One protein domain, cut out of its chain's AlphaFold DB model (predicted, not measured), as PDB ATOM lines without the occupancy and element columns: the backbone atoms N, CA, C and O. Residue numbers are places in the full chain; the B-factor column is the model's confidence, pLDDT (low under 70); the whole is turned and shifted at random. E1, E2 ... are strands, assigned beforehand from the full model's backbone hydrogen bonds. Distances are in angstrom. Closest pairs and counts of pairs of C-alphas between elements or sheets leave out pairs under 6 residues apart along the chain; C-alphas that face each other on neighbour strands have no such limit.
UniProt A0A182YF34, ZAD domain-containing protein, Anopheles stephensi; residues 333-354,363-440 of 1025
ATOM      1  N   GLY A 333     -12.399 -24.347  43.557       67.88
ATOM      2  CA  GLY A 333     -13.459 -24.074  42.584       67.88
ATOM      3  C   GLY A 333     -13.957 -25.321  41.849       67.88
ATOM      4  O   GLY A 333     -13.506 -26.441  42.081       67.88
ATOM      5  N   LEU A 334     -14.899 -25.126  40.925       73.25
ATOM      6  CA  LEU A 334     -15.612 -26.193  40.210       73.25
ATOM      7  C   LEU A 334     -14.705 -27.035  39.294       73.25
ATOM      8  O   LEU A 334     -15.038 -28.171  38.962       73.25
ATOM      9  N   ASN A 335     -13.569 -26.490  38.862       75.69
ATOM     10  CA  ASN A 335     -12.622 -27.151  37.961       75.69
ATOM     11  C   ASN A 335     -11.141 -26.910  38.321       75.69
ATOM     12  O   ASN A 335     -10.265 -27.284  37.540       75.69
ATOM     13  N   TYR A 336     -10.863 -26.315  39.486       76.31
ATOM     14  CA  TYR A 336      -9.513 -26.023  39.974       76.31
ATOM     15  C   TYR A 336      -9.397 -26.207  41.491       76.31
ATOM     16  O   TYR A 336     -10.390 -26.207  42.220       76.31
ATOM     17  N   TYR A 337      -8.160 -26.296  41.970       78.56
ATOM     18  CA  TYR A 337      -7.820 -26.338  43.391       78.56
ATOM     19  C   TYR A 337      -6.560 -25.497  43.635       78.56
ATOM     20  O   TYR A 337      -5.610 -25.619  42.866       78.56
ATOM     21  N   ILE A 338      -6.544 -24.645  44.664       74.62
ATOM     22  CA  ILE A 338      -5.341 -23.907  45.082       74.62
ATOM     23  C   ILE A 338      -4.840 -24.506  46.397       74.62
ATOM     24  O   ILE A 338      -5.590 -24.573  47.370       74.62
ATOM     25  N   ALA A 339      -3.566 -24.887  46.427       67.38
ATOM     26  CA  ALA A 339      -2.822 -25.193  47.648       67.38
ATOM     27  C   ALA A 339      -1.505 -24.415  47.631       67.38
ATOM     28  O   ALA A 339      -0.912 -24.246  46.569       67.38
ATOM     29  N   ASP A 340      -1.069 -23.924  48.790       67.25
ATOM     30  CA  ASP A 340       0.268 -23.346  49.003       67.25
ATOM     31  C   ASP A 340       0.663 -22.246  47.990       67.25
ATOM     32  O   ASP A 340       1.806 -22.144  47.546       67.25
ATOM     33  N   GLY A 341      -0.313 -21.427  47.574       68.50
ATOM     34  CA  GLY A 341      -0.119 -20.364  46.576       68.50
ATOM     35  C   GLY A 341       0.053 -20.856  45.130       68.50
ATOM     36  O   GLY A 341       0.470 -20.086  44.265       68.50
ATOM     37  N   VAL A 342      -0.266 -22.122  44.845       75.94
ATOM     38  CA  VAL A 342      -0.182 -22.750  43.519       75.94
ATOM     39  C   VAL A 342      -1.560 -23.243  43.076       75.94
ATOM     40  O   VAL A 342      -2.213 -24.043  43.745       75.94
ATOM     41  N   LEU A 343      -1.992 -22.781  41.905       80.62
ATOM     42  CA  LEU A 343      -3.243 -23.173  41.262       80.62
ATOM     43  C   LEU A 343      -3.032 -24.448  40.435       80.62
ATOM     44  O   LEU A 343      -2.227 -24.467  39.505       80.62
ATOM     45  N   VAL A 344      -3.784 -25.502  40.744       78.88
ATOM     46  CA  VAL A 344      -3.829 -26.754  39.979       78.88
ATOM     47  C   VAL A 344      -5.009 -26.711  39.013       78.88
ATOM     48  O   VAL A 344      -6.167 -26.629  39.432       78.88
ATOM     49  N   TYR A 345      -4.719 -26.797  37.714       79.25
ATOM     50  CA  TYR A 345      -5.726 -26.815  36.652       79.25
ATOM     51  C   TYR A 345      -5.294 -27.723  35.491       79.25
ATOM     52  O   TYR A 345      -4.149 -27.695  35.046       79.25
ATOM     53  N   GLY A 346      -6.200 -28.574  34.997       71.12
ATOM     54  CA  GLY A 346      -5.976 -29.429  33.818       71.12
ATOM     55  C   GLY A 346      -4.887 -30.518  33.932       71.12
ATOM     56  O   GLY A 346      -4.681 -31.257  32.961       71.12
ATOM     57  N   GLY A 347      -4.214 -30.638  35.083       71.69
ATOM     58  CA  GLY A 347      -3.010 -31.458  35.302       71.69
ATOM     59  C   GLY A 347      -1.687 -30.668  35.293       71.69
ATOM     60  O   GLY A 347      -0.621 -31.281  35.265       71.69
ATOM     61  N   ASN A 348      -1.756 -29.332  35.298       80.44
ATOM     62  CA  ASN A 348      -0.627 -28.399  35.347       80.44
ATOM     63  C   ASN A 348      -0.731 -27.459  36.562       80.44
ATOM     64  O   ASN A 348      -1.812 -27.263  37.124       80.44
ATOM     65  N   TYR A 349       0.405 -26.877  36.943       83.06
ATOM     66  CA  TYR A 349       0.566 -25.961  38.068       83.06
ATOM     67  C   TYR A 349       0.800 -24.532  37.568       83.06
ATOM     68  O   TYR A 349       1.665 -24.293  36.719       83.06
ATOM     69  N   PHE A 350       0.092 -23.570  38.152       81.31
ATOM     70  CA  PHE A 350       0.173 -22.151  37.815       81.31
ATOM     71  C   PHE A 350       0.451 -21.305  39.072       81.31
ATOM     72  O   PHE A 350       0.062 -21.679  40.178       81.31
ATOM     73  N   LYS A 351       1.110 -20.153  38.907       83.25
ATOM     74  CA  LYS A 351       1.361 -19.139  39.949       83.25
ATOM     75  C   LYS A 351       0.817 -17.779  39.508       83.25
ATOM     76  O   LYS A 351       0.824 -17.479  38.314       83.25
ATOM     77  N   ALA A 352       0.364 -16.969  40.461       80.19
ATOM     78  CA  ALA A 352      -0.177 -15.639  40.196       80.19
ATOM     79  C   ALA A 352       0.856 -14.700  39.537       80.19
ATOM     80  O   ALA A 352       2.069 -14.834  39.731       80.19
ATOM     81  N   LEU A 353       0.362 -13.748  38.749       69.38
ATOM     82  CA  LEU A 353       1.120 -12.609  38.231       69.38
ATOM     83  C   LEU A 353       0.841 -11.382  39.110       69.38
ATOM     84  O   LEU A 353      -0.135 -10.689  38.855       69.38
ATOM     85  N   SER A 354       1.722 -11.165  40.097       51.06
ATOM     86  CA  SER A 354       1.802 -10.015  41.028       51.06
ATOM     87  C   SER A 354       0.558  -9.687  41.870       51.06
ATOM     88  O   SER A 354      -0.569  -9.635  41.395       51.06
ATOM     89  N   SER A 363      -8.114 -12.834  38.822       71.19
ATOM     90  CA  SER A 363      -6.652 -12.975  38.907       71.19
ATOM     91  C   SER A 363      -6.111 -13.818  37.749       71.19
ATOM     92  O   SER A 363      -6.718 -14.818  37.354       71.19
ATOM     93  N   VAL A 364      -4.959 -13.432  37.197       79.56
ATOM     94  CA  VAL A 364      -4.303 -14.140  36.086       79.56
ATOM     95  C   VAL A 364      -3.089 -14.912  36.597       79.56
ATOM     96  O   VAL A 364      -2.241 -14.384  37.314       79.56
ATOM     97  N   TRP A 365      -3.000 -16.182  36.208       84.56
ATOM     98  CA  TRP A 365      -1.994 -17.124  36.686       84.56
ATOM     99  C   TRP A 365      -1.200 -17.690  35.502       84.56
ATOM    100  O   TRP A 365      -1.782 -18.171  34.530       84.56
ATOM    101  N   LYS A 366       0.134 -17.651  35.570       84.44
ATOM    102  CA  LYS A 366       1.049 -18.219  34.560       84.44
ATOM    103  C   LYS A 366       1.487 -19.629  34.942       84.44
ATOM    104  O   LYS A 366       1.606 -19.931  36.129       84.44
ATOM    105  N   CYS A 367       1.737 -20.492  33.959       84.06
ATOM    106  CA  CYS A 367       2.278 -21.827  34.213       84.06
ATOM    107  C   CYS A 367       3.648 -21.743  34.919       84.06
ATOM    108  O   CYS A 367       4.386 -20.772  34.763       84.06
ATOM    109  N   THR A 368       3.977 -22.747  35.736       81.88
ATOM    110  CA  THR A 368       5.230 -22.776  36.515       81.88
ATOM    111  C   THR A 368       6.434 -23.349  35.764       81.88
ATOM    112  O   THR A 368       7.551 -23.268  36.272       81.88
ATOM    113  N   VAL A 369       6.235 -23.919  34.571       80.88
ATOM    114  CA  VAL A 369       7.335 -24.365  33.701       80.88
ATOM    115  C   VAL A 369       7.995 -23.140  33.065       80.88
ATOM    116  O   VAL A 369       7.297 -22.255  32.568       80.88
ATOM    117  N   LYS A 370       9.334 -23.083  33.083       72.88
ATOM    118  CA  LYS A 370      10.089 -22.046  32.362       72.88
ATOM    119  C   LYS A 370       9.734 -22.088  30.874       72.88
ATOM    120  O   LYS A 370       9.437 -23.153  30.340       72.88
ATOM    121  N   ASP A 371       9.707 -20.918  30.246       74.50
ATOM    122  CA  ASP A 371       9.481 -20.756  28.804       74.50
ATOM    123  C   ASP A 371       8.121 -21.290  28.297       74.50
ATOM    124  O   ASP A 371       7.879 -21.394  27.096       74.50
ATOM    125  N   CYS A 372       7.181 -21.579  29.207       79.38
ATOM    126  CA  CYS A 372       5.802 -21.932  28.888       79.38
ATOM    127  C   CYS A 372       4.910 -20.685  28.888       79.38
ATOM    128  O   CYS A 372       4.652 -20.077  29.928       79.38
ATOM    129  N   ALA A 373       4.385 -20.324  27.716       80.06
ATOM    130  CA  ALA A 373       3.543 -19.140  27.542       80.06
ATOM    131  C   ALA A 373       2.136 -19.257  28.170       80.06
ATOM    132  O   ALA A 373       1.418 -18.254  28.222       80.06
ATOM    133  N   ALA A 374       1.721 -20.451  28.606       82.75
ATOM    134  CA  ALA A 374       0.348 -20.752  29.008       82.75
ATOM    135  C   ALA A 374      -0.090 -20.021  30.294       82.75
ATOM    136  O   ALA A 374       0.561 -20.094  31.343       82.75
ATOM    137  N   LYS A 375      -1.249 -19.361  30.218       83.44
ATOM    138  CA  LYS A 375      -1.893 -18.589  31.286       83.44
ATOM    139  C   LYS A 375      -3.345 -19.027  31.469       83.44
ATOM    140  O   LYS A 375      -4.035 -19.379  30.511       83.44
ATOM    141  N   VAL A 376      -3.824 -18.948  32.705       82.12
ATOM    142  CA  VAL A 376      -5.197 -19.267  33.107       82.12
ATOM    143  C   VAL A 376      -5.774 -18.099  33.915       82.12
ATOM    144  O   VAL A 376      -5.093 -17.523  34.766       82.12
ATOM    145  N   GLN A 377      -7.013 -17.715  33.621       81.62
ATOM    146  CA  GLN A 377      -7.770 -16.700  34.347       81.62
ATOM    147  C   GLN A 377      -8.622 -17.387  35.414       81.62
ATOM    148  O   GLN A 377      -9.302 -18.378  35.136       81.62
ATOM    149  N   LEU A 378      -8.567 -16.871  36.640       72.31
ATOM    150  CA  LEU A 378      -9.369 -17.335  37.762       72.31
ATOM    151  C   LEU A 378     -10.616 -16.452  37.887       72.31
ATOM    152  O   LEU A 378     -10.505 -15.263  38.181       72.31
ATOM    153  N   HIS A 379     -11.795 -17.039  37.707       66.31
ATOM    154  CA  HIS A 379     -13.067 -16.453  38.128       66.31
ATOM    155  C   HIS A 379     -13.493 -17.094  39.456       66.31
ATOM    156  O   HIS A 379     -13.112 -18.228  39.746       66.31
ATOM    157  N   VAL A 380     -14.334 -16.400  40.230       59.72
ATOM    158  CA  VAL A 380     -14.717 -16.733  41.624       59.72
ATOM    159  C   VAL A 380     -15.047 -18.218  41.875       59.72
ATOM    160  O   VAL A 380     -14.745 -18.731  42.947       59.72
ATOM    161  N   GLN A 381     -15.635 -18.922  40.897       66.00
ATOM    162  CA  GLN A 381     -15.978 -20.349  41.008       66.00
ATOM    163  C   GLN A 381     -15.304 -21.270  39.971       66.00
ATOM    164  O   GLN A 381     -15.439 -22.489  40.078       66.00
ATOM    165  N   TYR A 382     -14.606 -20.757  38.951       74.00
ATOM    166  CA  TYR A 382     -13.980 -21.596  37.913       74.00
ATOM    167  C   TYR A 382     -12.785 -20.913  37.230       74.00
ATOM    168  O   TYR A 382     -12.710 -19.693  37.141       74.00
ATOM    169  N   ALA A 383     -11.870 -21.718  36.696       76.06
ATOM    170  CA  ALA A 383     -10.708 -21.276  35.935       76.06
ATOM    171  C   ALA A 383     -10.902 -21.541  34.431       76.06
ATOM    172  O   ALA A 383     -11.539 -22.532  34.052       76.06
ATOM    173  N   ALA A 384     -10.346 -20.676  33.581       78.38
ATOM    174  CA  ALA A 384     -10.393 -20.783  32.121       78.38
ATOM    175  C   ALA A 384      -9.035 -20.420  31.496       78.38
ATOM    176  O   ALA A 384      -8.366 -19.497  31.954       78.38
ATOM    177  N   MET A 385      -8.596 -21.145  30.461       73.88
ATOM    178  CA  MET A 385      -7.323 -20.842  29.784       73.88
ATOM    179  C   MET A 385      -7.441 -19.557  28.964       73.88
ATOM    180  O   MET A 385      -8.399 -19.406  28.212       73.88
ATOM    181  N   ILE A 386      -6.431 -18.689  29.053       75.94
ATOM    182  CA  ILE A 386      -6.297 -17.500  28.196       75.94
ATOM    183  C   ILE A 386      -5.615 -17.896  26.877       75.94
ATOM    184  O   ILE A 386      -6.034 -17.483  25.801       75.94
ATOM    185  N   ASN A 387      -4.592 -18.751  26.948       73.25
ATOM    186  CA  ASN A 387      -3.897 -19.331  25.799       73.25
ATOM    187  C   ASN A 387      -3.557 -20.810  26.070       73.25
ATOM    188  O   ASN A 387      -3.016 -21.162  27.116       73.25
ATOM    189  N   GLY A 388      -3.941 -21.698  25.145       60.03
ATOM    190  CA  GLY A 388      -4.041 -23.143  25.410       60.03
ATOM    191  C   GLY A 388      -2.789 -23.991  25.148       60.03
ATOM    192  O   GLY A 388      -2.777 -25.167  25.508       60.03
ATOM    193  N   SER A 389      -1.752 -23.439  24.516       65.38
ATOM    194  CA  SER A 389      -0.558 -24.174  24.086       65.38
ATOM    195  C   SER A 389       0.478 -24.325  25.208       65.38
ATOM    196  O   SER A 389       1.341 -23.474  25.412       65.38
ATOM    197  N   HIS A 390       0.431 -25.459  25.910       75.50
ATOM    198  CA  HIS A 390       1.565 -25.930  26.707       75.50
ATOM    199  C   HIS A 390       2.613 -26.577  25.789       75.50
ATOM    200  O   HIS A 390       2.304 -27.525  25.072       75.50
ATOM    201  N   ASN A 391       3.860 -26.112  25.858       76.56
ATOM    202  CA  ASN A 391       5.025 -26.675  25.159       76.56
ATOM    203  C   ASN A 391       5.710 -27.817  25.941       76.56
ATOM    204  O   ASN A 391       6.868 -28.142  25.695       76.56
ATOM    205  N   HIS A 392       5.007 -28.426  26.899       72.62
ATOM    206  CA  HIS A 392       5.535 -29.461  27.784       72.62
ATOM    207  C   HIS A 392       4.475 -30.524  28.103       72.62
ATOM    208  O   HIS A 392       3.268 -30.265  28.084       72.62
ATOM    209  N   VAL A 393       4.929 -31.728  28.468       68.44
ATOM    210  CA  VAL A 393       4.064 -32.782  29.023       68.44
ATOM    211  C   VAL A 393       3.446 -32.299  30.342       68.44
ATOM    212  O   VAL A 393       4.045 -31.496  31.063       68.44
ATOM    213  N   LYS A 394       2.235 -32.770  30.667       72.31
ATOM    214  CA  LYS A 394       1.527 -32.369  31.893       72.31
ATOM    215  C   LYS A 394       2.393 -32.574  33.134       72.31
ATOM    216  O   LYS A 394       2.967 -33.645  33.315       72.31
ATOM    217  N   GLN A 395       2.459 -31.563  33.995       68.62
ATOM    218  CA  GLN A 395       3.367 -31.583  35.145       68.62
ATOM    219  C   GLN A 395       3.004 -32.683  36.152       68.62
ATOM    220  O   GLN A 395       3.895 -33.274  36.757       68.62
ATOM    221  N   ILE A 396       1.715 -33.019  36.281       65.81
ATOM    222  CA  ILE A 396       1.262 -34.182  37.052       65.81
ATOM    223  C   ILE A 396       1.348 -35.444  36.174       65.81
ATOM    224  O   ILE A 396       0.363 -35.895  35.585       65.81
ATOM    225  N   THR A 397       2.553 -36.008  36.073       52.44
ATOM    226  CA  THR A 397       2.817 -37.340  35.496       52.44
ATOM    227  C   THR A 397       2.916 -38.414  36.586       52.44
ATOM    228  O   THR A 397       3.151 -38.121  37.754       52.44
ATOM    229  N   LYS A 398       2.702 -39.683  36.201       46.47
ATOM    230  CA  LYS A 398       2.280 -40.812  37.063       46.47
ATOM    231  C   LYS A 398       3.063 -41.094  38.366       46.47
ATOM    232  O   LYS A 398       2.544 -41.859  39.169       46.47
ATOM    233  N   ASN A 399       4.267 -40.552  38.573       43.09
ATOM    234  CA  ASN A 399       5.214 -41.027  39.598       43.09
ATOM    235  C   ASN A 399       5.858 -39.938  40.486       43.09
ATOM    236  O   ASN A 399       6.884 -40.197  41.114       43.09
ATOM    237  N   ARG A 400       5.293 -38.724  40.583       41.75
ATOM    238  CA  ARG A 400       5.779 -37.723  41.554       41.75
ATOM    239  C   ARG A 400       4.624 -36.911  42.142       41.75
ATOM    240  O   ARG A 400       3.815 -36.370  41.399       41.75
ATOM    241  N   ASN A 401       4.565 -36.855  43.474       44.62
ATOM    242  CA  ASN A 401       3.563 -36.151  44.286       44.62
ATOM    243  C   ASN A 401       2.099 -36.535  43.972       44.62
ATOM    244  O   ASN A 401       1.338 -35.740  43.422       44.62
ATOM    245  N   GLN A 402       1.677 -37.741  44.377       44.91
ATOM    246  CA  GLN A 402       0.251 -38.093  44.418       44.91
ATOM    247  C   GLN A 402      -0.501 -37.134  45.355       44.91
ATOM    248  O   GLN A 402      -0.254 -37.131  46.562       44.91
ATOM    249  N   LEU A 403      -1.450 -36.354  44.827       53.69
ATOM    250  CA  LEU A 403      -2.421 -35.676  45.687       53.69
ATOM    251  C   LEU A 403      -3.325 -36.735  46.323       53.69
ATOM    252  O   LEU A 403      -3.991 -37.494  45.617       53.69
ATOM    253  N   VAL A 404      -3.397 -36.756  47.655       55.31
ATOM    254  CA  VAL A 404      -4.386 -37.575  48.370       55.31
ATOM    255  C   VAL A 404      -5.783 -37.168  47.901       55.31
ATOM    256  O   VAL A 404      -6.091 -35.979  47.788       55.31
ATOM    257  N   LYS A 405      -6.635 -38.159  47.623       61.06
ATOM    258  CA  LYS A 405      -7.974 -37.998  47.037       61.06
ATOM    259  C   LYS A 405      -8.956 -37.286  47.985       61.06
ATOM    260  O   LYS A 405      -9.843 -37.895  48.594       61.06
ATOM    261  N   ARG A 406      -8.791 -35.971  48.120       68.50
ATOM    262  CA  ARG A 406      -9.504 -35.113  49.067       68.50
ATOM    263  C   ARG A 406     -10.924 -34.810  48.594       68.50
ATOM    264  O   ARG A 406     -11.176 -34.580  47.413       68.50
ATOM    265  N   THR A 407     -11.869 -34.794  49.531       70.12
ATOM    266  CA  THR A 407     -13.229 -34.285  49.286       70.12
ATOM    267  C   THR A 407     -13.223 -32.780  49.476       70.12
ATOM    268  O   THR A 407     -12.739 -32.310  50.498       70.12
ATOM    269  N   ILE A 408     -13.732 -32.055  48.486       68.31
ATOM    270  CA  ILE A 408     -13.783 -30.590  48.490       68.31
ATOM    271  C   ILE A 408     -15.109 -30.131  49.106       68.31
ATOM    272  O   ILE A 408     -15.143 -29.251  49.955       68.31
ATOM    273  N   GLN A 409     -16.203 -30.773  48.689       63.88
ATOM    274  CA  GLN A 409     -17.572 -30.405  49.037       63.88
ATOM    275  C   GLN A 409     -18.467 -31.649  48.965       63.88
ATOM    276  O   GLN A 409     -18.259 -32.538  48.135       63.88
ATOM    277  N   GLN A 410     -19.478 -31.723  49.824       55.44
ATOM    278  CA  GLN A 410     -20.477 -32.787  49.820       55.44
ATOM    279  C   GLN A 410     -21.860 -32.156  49.962       55.44
ATOM    280  O   GLN A 410     -22.160 -31.575  50.999       55.44
ATOM    281  N   GLY A 411     -22.673 -32.257  48.911       47.56
ATOM    282  CA  GLY A 411     -24.058 -31.788  48.915       47.56
ATOM    283  C   GLY A 411     -25.039 -32.910  49.249       47.56
ATOM    284  O   GLY A 411     -24.657 -34.058  49.493       47.56
ATOM    285  N   VAL A 412     -26.333 -32.593  49.195       43.94
ATOM    286  CA  VAL A 412     -27.438 -33.457  49.653       43.94
ATOM    287  C   VAL A 412     -27.462 -34.824  48.954       43.94
ATOM    288  O   VAL A 412     -27.869 -35.824  49.546       43.94
ATOM    289  N   ASN A 413     -27.032 -34.896  47.690       47.53
ATOM    290  CA  ASN A 413     -27.117 -36.111  46.874       47.53
ATOM    291  C   ASN A 413     -25.843 -36.453  46.066       47.53
ATOM    292  O   ASN A 413     -25.880 -37.352  45.217       47.53
ATOM    293  N   TYR A 414     -24.722 -35.768  46.322       71.50
ATOM    294  CA  TYR A 414     -23.487 -35.892  45.539       71.50
ATOM    295  C   TYR A 414     -22.220 -35.558  46.354       71.50
ATOM    296  O   TYR A 414     -22.290 -34.994  47.445       71.50
ATOM    297  N   ARG A 415     -21.040 -35.872  45.801       76.38
ATOM    298  CA  ARG A 415     -19.723 -35.551  46.388       76.38
ATOM    299  C   ARG A 415     -18.775 -34.954  45.342       76.38
ATOM    300  O   ARG A 415     -18.582 -35.568  44.296       76.38
ATOM    301  N   LEU A 416     -18.162 -33.808  45.631       79.31
ATOM    302  CA  LEU A 416     -17.067 -33.206  44.859       79.31
ATOM    303  C   LEU A 416     -15.718 -33.578  45.481       79.31
ATOM    304  O   LEU A 416     -15.519 -33.449  46.690       79.31
ATOM    305  N   PHE A 417     -14.783 -34.048  44.663       79.25
ATOM    306  CA  PHE A 417     -13.472 -34.515  45.117       79.25
ATOM    307  C   PHE A 417     -12.382 -34.240  44.078       79.25
ATOM    308  O   PHE A 417     -12.660 -34.202  42.879       79.25
ATOM    309  N   VAL A 418     -11.143 -34.080  44.542       76.94
ATOM    310  CA  VAL A 418      -9.951 -34.066  43.683       76.94
ATOM    311  C   VAL A 418      -9.510 -35.519  43.461       76.94
ATOM    312  O   VAL A 418      -9.430 -36.300  44.410       76.94
ATOM    313  N   GLU A 419      -9.253 -35.911  42.214       74.50
ATOM    314  CA  GLU A 419      -8.544 -37.157  41.883       74.50
ATOM    315  C   GLU A 419      -7.025 -36.986  42.029       74.50
ATOM    316  O   GLU A 419      -6.511 -35.876  41.925       74.50
ATOM    317  N   GLU A 420      -6.289 -38.092  42.175       60.84
ATOM    318  CA  GLU A 420      -4.819 -38.131  42.351       60.84
ATOM    319  C   GLU A 420      -4.011 -37.395  41.262       60.84
ATOM    320  O   GLU A 420      -2.816 -37.155  41.420       60.84
ATOM    321  N   HIS A 421      -4.654 -37.028  40.148       60.88
ATOM    322  CA  HIS A 421      -4.074 -36.284  39.026       60.88
ATOM    323  C   HIS A 421      -4.520 -34.804  38.970       60.88
ATOM    324  O   HIS A 421      -4.432 -34.168  37.922       60.88
ATOM    325  N   GLY A 422      -5.059 -34.261  40.068       63.69
ATOM    326  CA  GLY A 422      -5.472 -32.855  40.191       63.69
ATOM    327  C   GLY A 422      -6.823 -32.497  39.555       63.69
ATOM    328  O   GLY A 422      -7.192 -31.326  39.532       63.69
ATOM    329  N   PHE A 423      -7.583 -33.468  39.033       74.75
ATOM    330  CA  PHE A 423      -8.896 -33.206  38.429       74.75
ATOM    331  C   PHE A 423     -10.007 -33.149  39.478       74.75
ATOM    332  O   PHE A 423     -10.232 -34.125  40.194       74.75
ATOM    333  N   VAL A 424     -10.768 -32.054  39.495       81.25
ATOM    334  CA  VAL A 424     -12.032 -31.967  40.239       81.25
ATOM    335  C   VAL A 424     -13.101 -32.818  39.539       81.25
ATOM    336  O   VAL A 424     -13.331 -32.691  38.332       81.25
ATOM    337  N   ARG A 425     -13.763 -33.699  40.294       85.75
ATOM    338  CA  ARG A 425     -14.822 -34.597  39.812       85.75
ATOM    339  C   ARG A 425     -16.039 -34.566  40.717       85.75
ATOM    340  O   ARG A 425     -15.921 -34.512  41.939       85.75
ATOM    341  N   LEU A 426     -17.202 -34.737  40.101       83.44
ATOM    342  CA  LEU A 426     -18.484 -34.877  40.779       83.44
ATOM    343  C   LEU A 426     -18.914 -36.350  40.756       83.44
ATOM    344  O   LEU A 426     -19.007 -36.965  39.692       83.44
ATOM    345  N   GLN A 427     -19.176 -36.931  41.927       80.75
ATOM    346  CA  GLN A 427     -19.755 -38.266  42.073       80.75
ATOM    347  C   GLN A 427     -21.243 -38.172  42.423       80.75
ATOM    348  O   GLN A 427     -21.604 -37.680  43.491       80.75
ATOM    349  N   TYR A 428     -22.094 -38.712  41.550       68.44
ATOM    350  CA  TYR A 428     -23.549 -38.774  41.719       68.44
ATOM    351  C   TYR A 428     -24.038 -40.197  41.440       68.44
ATOM    352  O   TYR A 428     -23.658 -40.800  40.436       68.44
ATOM    353  N   ARG A 429     -24.846 -40.772  42.345       61.78
ATOM    354  CA  ARG A 429     -25.332 -42.172  42.270       61.78
ATOM    355  C   ARG A 429     -24.223 -43.185  41.900       61.78
ATOM    356  O   ARG A 429     -24.420 -44.078  41.083       61.78
ATOM    357  N   LYS A 430     -23.043 -43.030  42.519       65.31
ATOM    358  CA  LYS A 430     -21.771 -43.758  42.281       65.31
ATOM    359  C   LYS A 430     -21.047 -43.475  40.949       65.31
ATOM    360  O   LYS A 430     -19.843 -43.718  40.901       65.31
ATOM    361  N   GLN A 431     -21.712 -42.925  39.933       73.81
ATOM    362  CA  GLN A 431     -21.107 -42.537  38.649       73.81
ATOM    363  C   GLN A 431     -20.247 -41.265  38.779       73.81
ATOM    364  O   GLN A 431     -20.489 -40.450  39.671       73.81
ATOM    365  N   ARG A 432     -19.242 -41.094  37.903       82.50
ATOM    366  CA  ARG A 432     -18.323 -39.933  37.891       82.50
ATOM    367  C   ARG A 432     -18.600 -38.986  36.719       82.50
ATOM    368  O   ARG A 432     -18.797 -39.426  35.584       82.50
ATOM    369  N   TYR A 433     -18.517 -37.691  37.003       84.00
ATOM    370  CA  TYR A 433     -18.743 -36.591  36.071       84.00
ATOM    371  C   TYR A 433     -17.631 -35.538  36.184       84.00
ATOM    372  O   TYR A 433     -16.974 -35.411  37.219       84.00
ATOM    373  N   THR A 434     -17.428 -34.783  35.107       85.56
ATOM    374  CA  THR A 434     -16.434 -33.709  34.965       85.56
ATOM    375  C   THR A 434     -17.146 -32.414  34.589       85.56
ATOM    376  O   THR A 434     -18.108 -32.449  33.818       85.56
ATOM    377  N   TYR A 435     -16.679 -31.286  35.119       85.12
ATOM    378  CA  TYR A 435     -17.208 -29.963  34.796       85.12
ATOM    379  C   TYR A 435     -17.145 -29.703  33.283       85.12
ATOM    380  O   TYR A 435     -16.134 -29.983  32.636       85.12
ATOM    381  N   ARG A 436     -18.242 -29.185  32.719       81.88
ATOM    382  CA  ARG A 436     -18.392 -28.866  31.291       81.88
ATOM    383  C   ARG A 436     -18.401 -27.361  31.041       81.88
ATOM    384  O   ARG A 436     -17.707 -26.905  30.141       81.88
ATOM    385  N   LYS A 437     -19.248 -26.624  31.769       78.56
ATOM    386  CA  LYS A 437     -19.417 -25.164  31.683       78.56
ATOM    387  C   LYS A 437     -20.279 -24.646  32.836       78.56
ATOM    388  O   LYS A 437     -21.092 -25.397  33.375       78.56
ATOM    389  N   LEU A 438     -20.172 -23.356  33.131       73.38
ATOM    390  CA  LEU A 438     -21.171 -22.608  33.889       73.38
ATOM    391  C   LEU A 438     -22.236 -22.077  32.914       73.38
ATOM    392  O   LEU A 438     -21.917 -21.700  31.786       73.38
ATOM    393  N   LEU A 439     -23.505 -22.081  33.314       67.88
ATOM    394  CA  LEU A 439     -24.592 -21.430  32.579       67.88
ATOM    395  C   LEU A 439     -24.782 -19.985  33.076       67.88
ATOM    396  O   LEU A 439     -24.469 -19.704  34.234       67.88
ATOM    397  N   PRO A 440     -25.383 -19.081  32.275       52.75
ATOM    398  CA  PRO A 440     -25.724 -17.721  32.715       52.75
ATOM    399  C   PRO A 440     -26.640 -17.649  33.952       52.75
ATOM    400  O   PRO A 440     -26.755 -16.597  34.569       52.75
TER     401      PRO A 440
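AT A GLANCE: This is residues 333 to 354 and 363 to 440 of the 1025 residues of the protein "ZAD domain-containing protein" of Anopheles stephensi (UniProt A0A182YF34). A six-stranded sheet, E1 to E6, is curled like part of a barrel and folded back on itself, with E1, E2 and E3 over E5 and E6; beside it stands a second lobe, a strongly twisted sheet of four strands, E7 to E10. Residues 388 to 406, a long stretch with no named element, join the two lobes, which come near each other at E1 and E9. The printed part has 100 residues, with ten named strands in the order E1 to E10 and no named helix; the class is all strand. Both sheets follow chain order and are antiparallel throughout. The whole is compact, with a radius of gyration of the C-alphas of 14.0 A and spans of 43 by 38 by 23 A.

IN THESE COORDINATES: In the larger sheet, E1 is residues 336 to 339, beginning at C-alpha 336 at (-9.513, -26.023, 39.974), E2 is 342 to 345, E3 is 348 to 352, 13.7 A long, E4 is 363 to 367, E5 is 375 to 379, and E6 is 382 to 387, 15.9 A long. In the smaller sheet, E7 is 407 to 411, E8 is 414 to 418, E9 is 424 to 428, and E10 is 431 to 438, 20.5 A long, ending at C-alpha 438 at (-21.171, -22.608, 33.889).

HOW THE PARTS SIT: The larger sheet is a folded sheet, one sheet bent back into two leaves that face each other: E1, E2 and E3 face E5 and E6, with E4 as the hinge. E1 E2 E3 and E4 E5 E6 are meanders, each strand the antiparallel neighbour of the one before. E1 and E2 form a hairpin, with N 344 and O 337 2.8 A apart. In the hairpin of E2 and E3, N 350 and O 343 are 2.8 A apart. The pairing of E3 is staggered, with E2 over residues 348 to 350 and with E4 over 350 to 352, where N 351 and O 366 are 2.8 A apart. In the hairpin of E4 and E5, N 376 and O 365 are within hydrogen-bond range at 2.8 A, and in the hairpin of E5 and E6, N 377 and O 384 are within hydrogen-bond range at 2.8 A. The edge strands E1 and E6 come closest at the C-alphas of Tyr 336 and Ala 383, 6.3 A apart. The closest C-alphas of E1 and E9 are those of Tyr 336 and Val 424, 6.5 A apart. E7 E8 E9 E10 is also a meander: N 416 and O 409 are 2.8 A apart, N 427 and O 415 2.8 A, and N 433 and O 426 2.8 A. E6 and E10 are only just apart, at 8.3 A.

THE WHOLE: The C-alphas of Asp 371 and Val 412, the two farthest apart, are 44.3 A from each other. Residues 355 to 362 are not printed, and C-alphas 354 and 363 are 9.2 A apart across this cut. The link from E6 to E7 is long, with 19 residues. The mean pLDDT of the printed part is 71.0; 38 residues are under 70, among them 395 to 406 and 408 to 413.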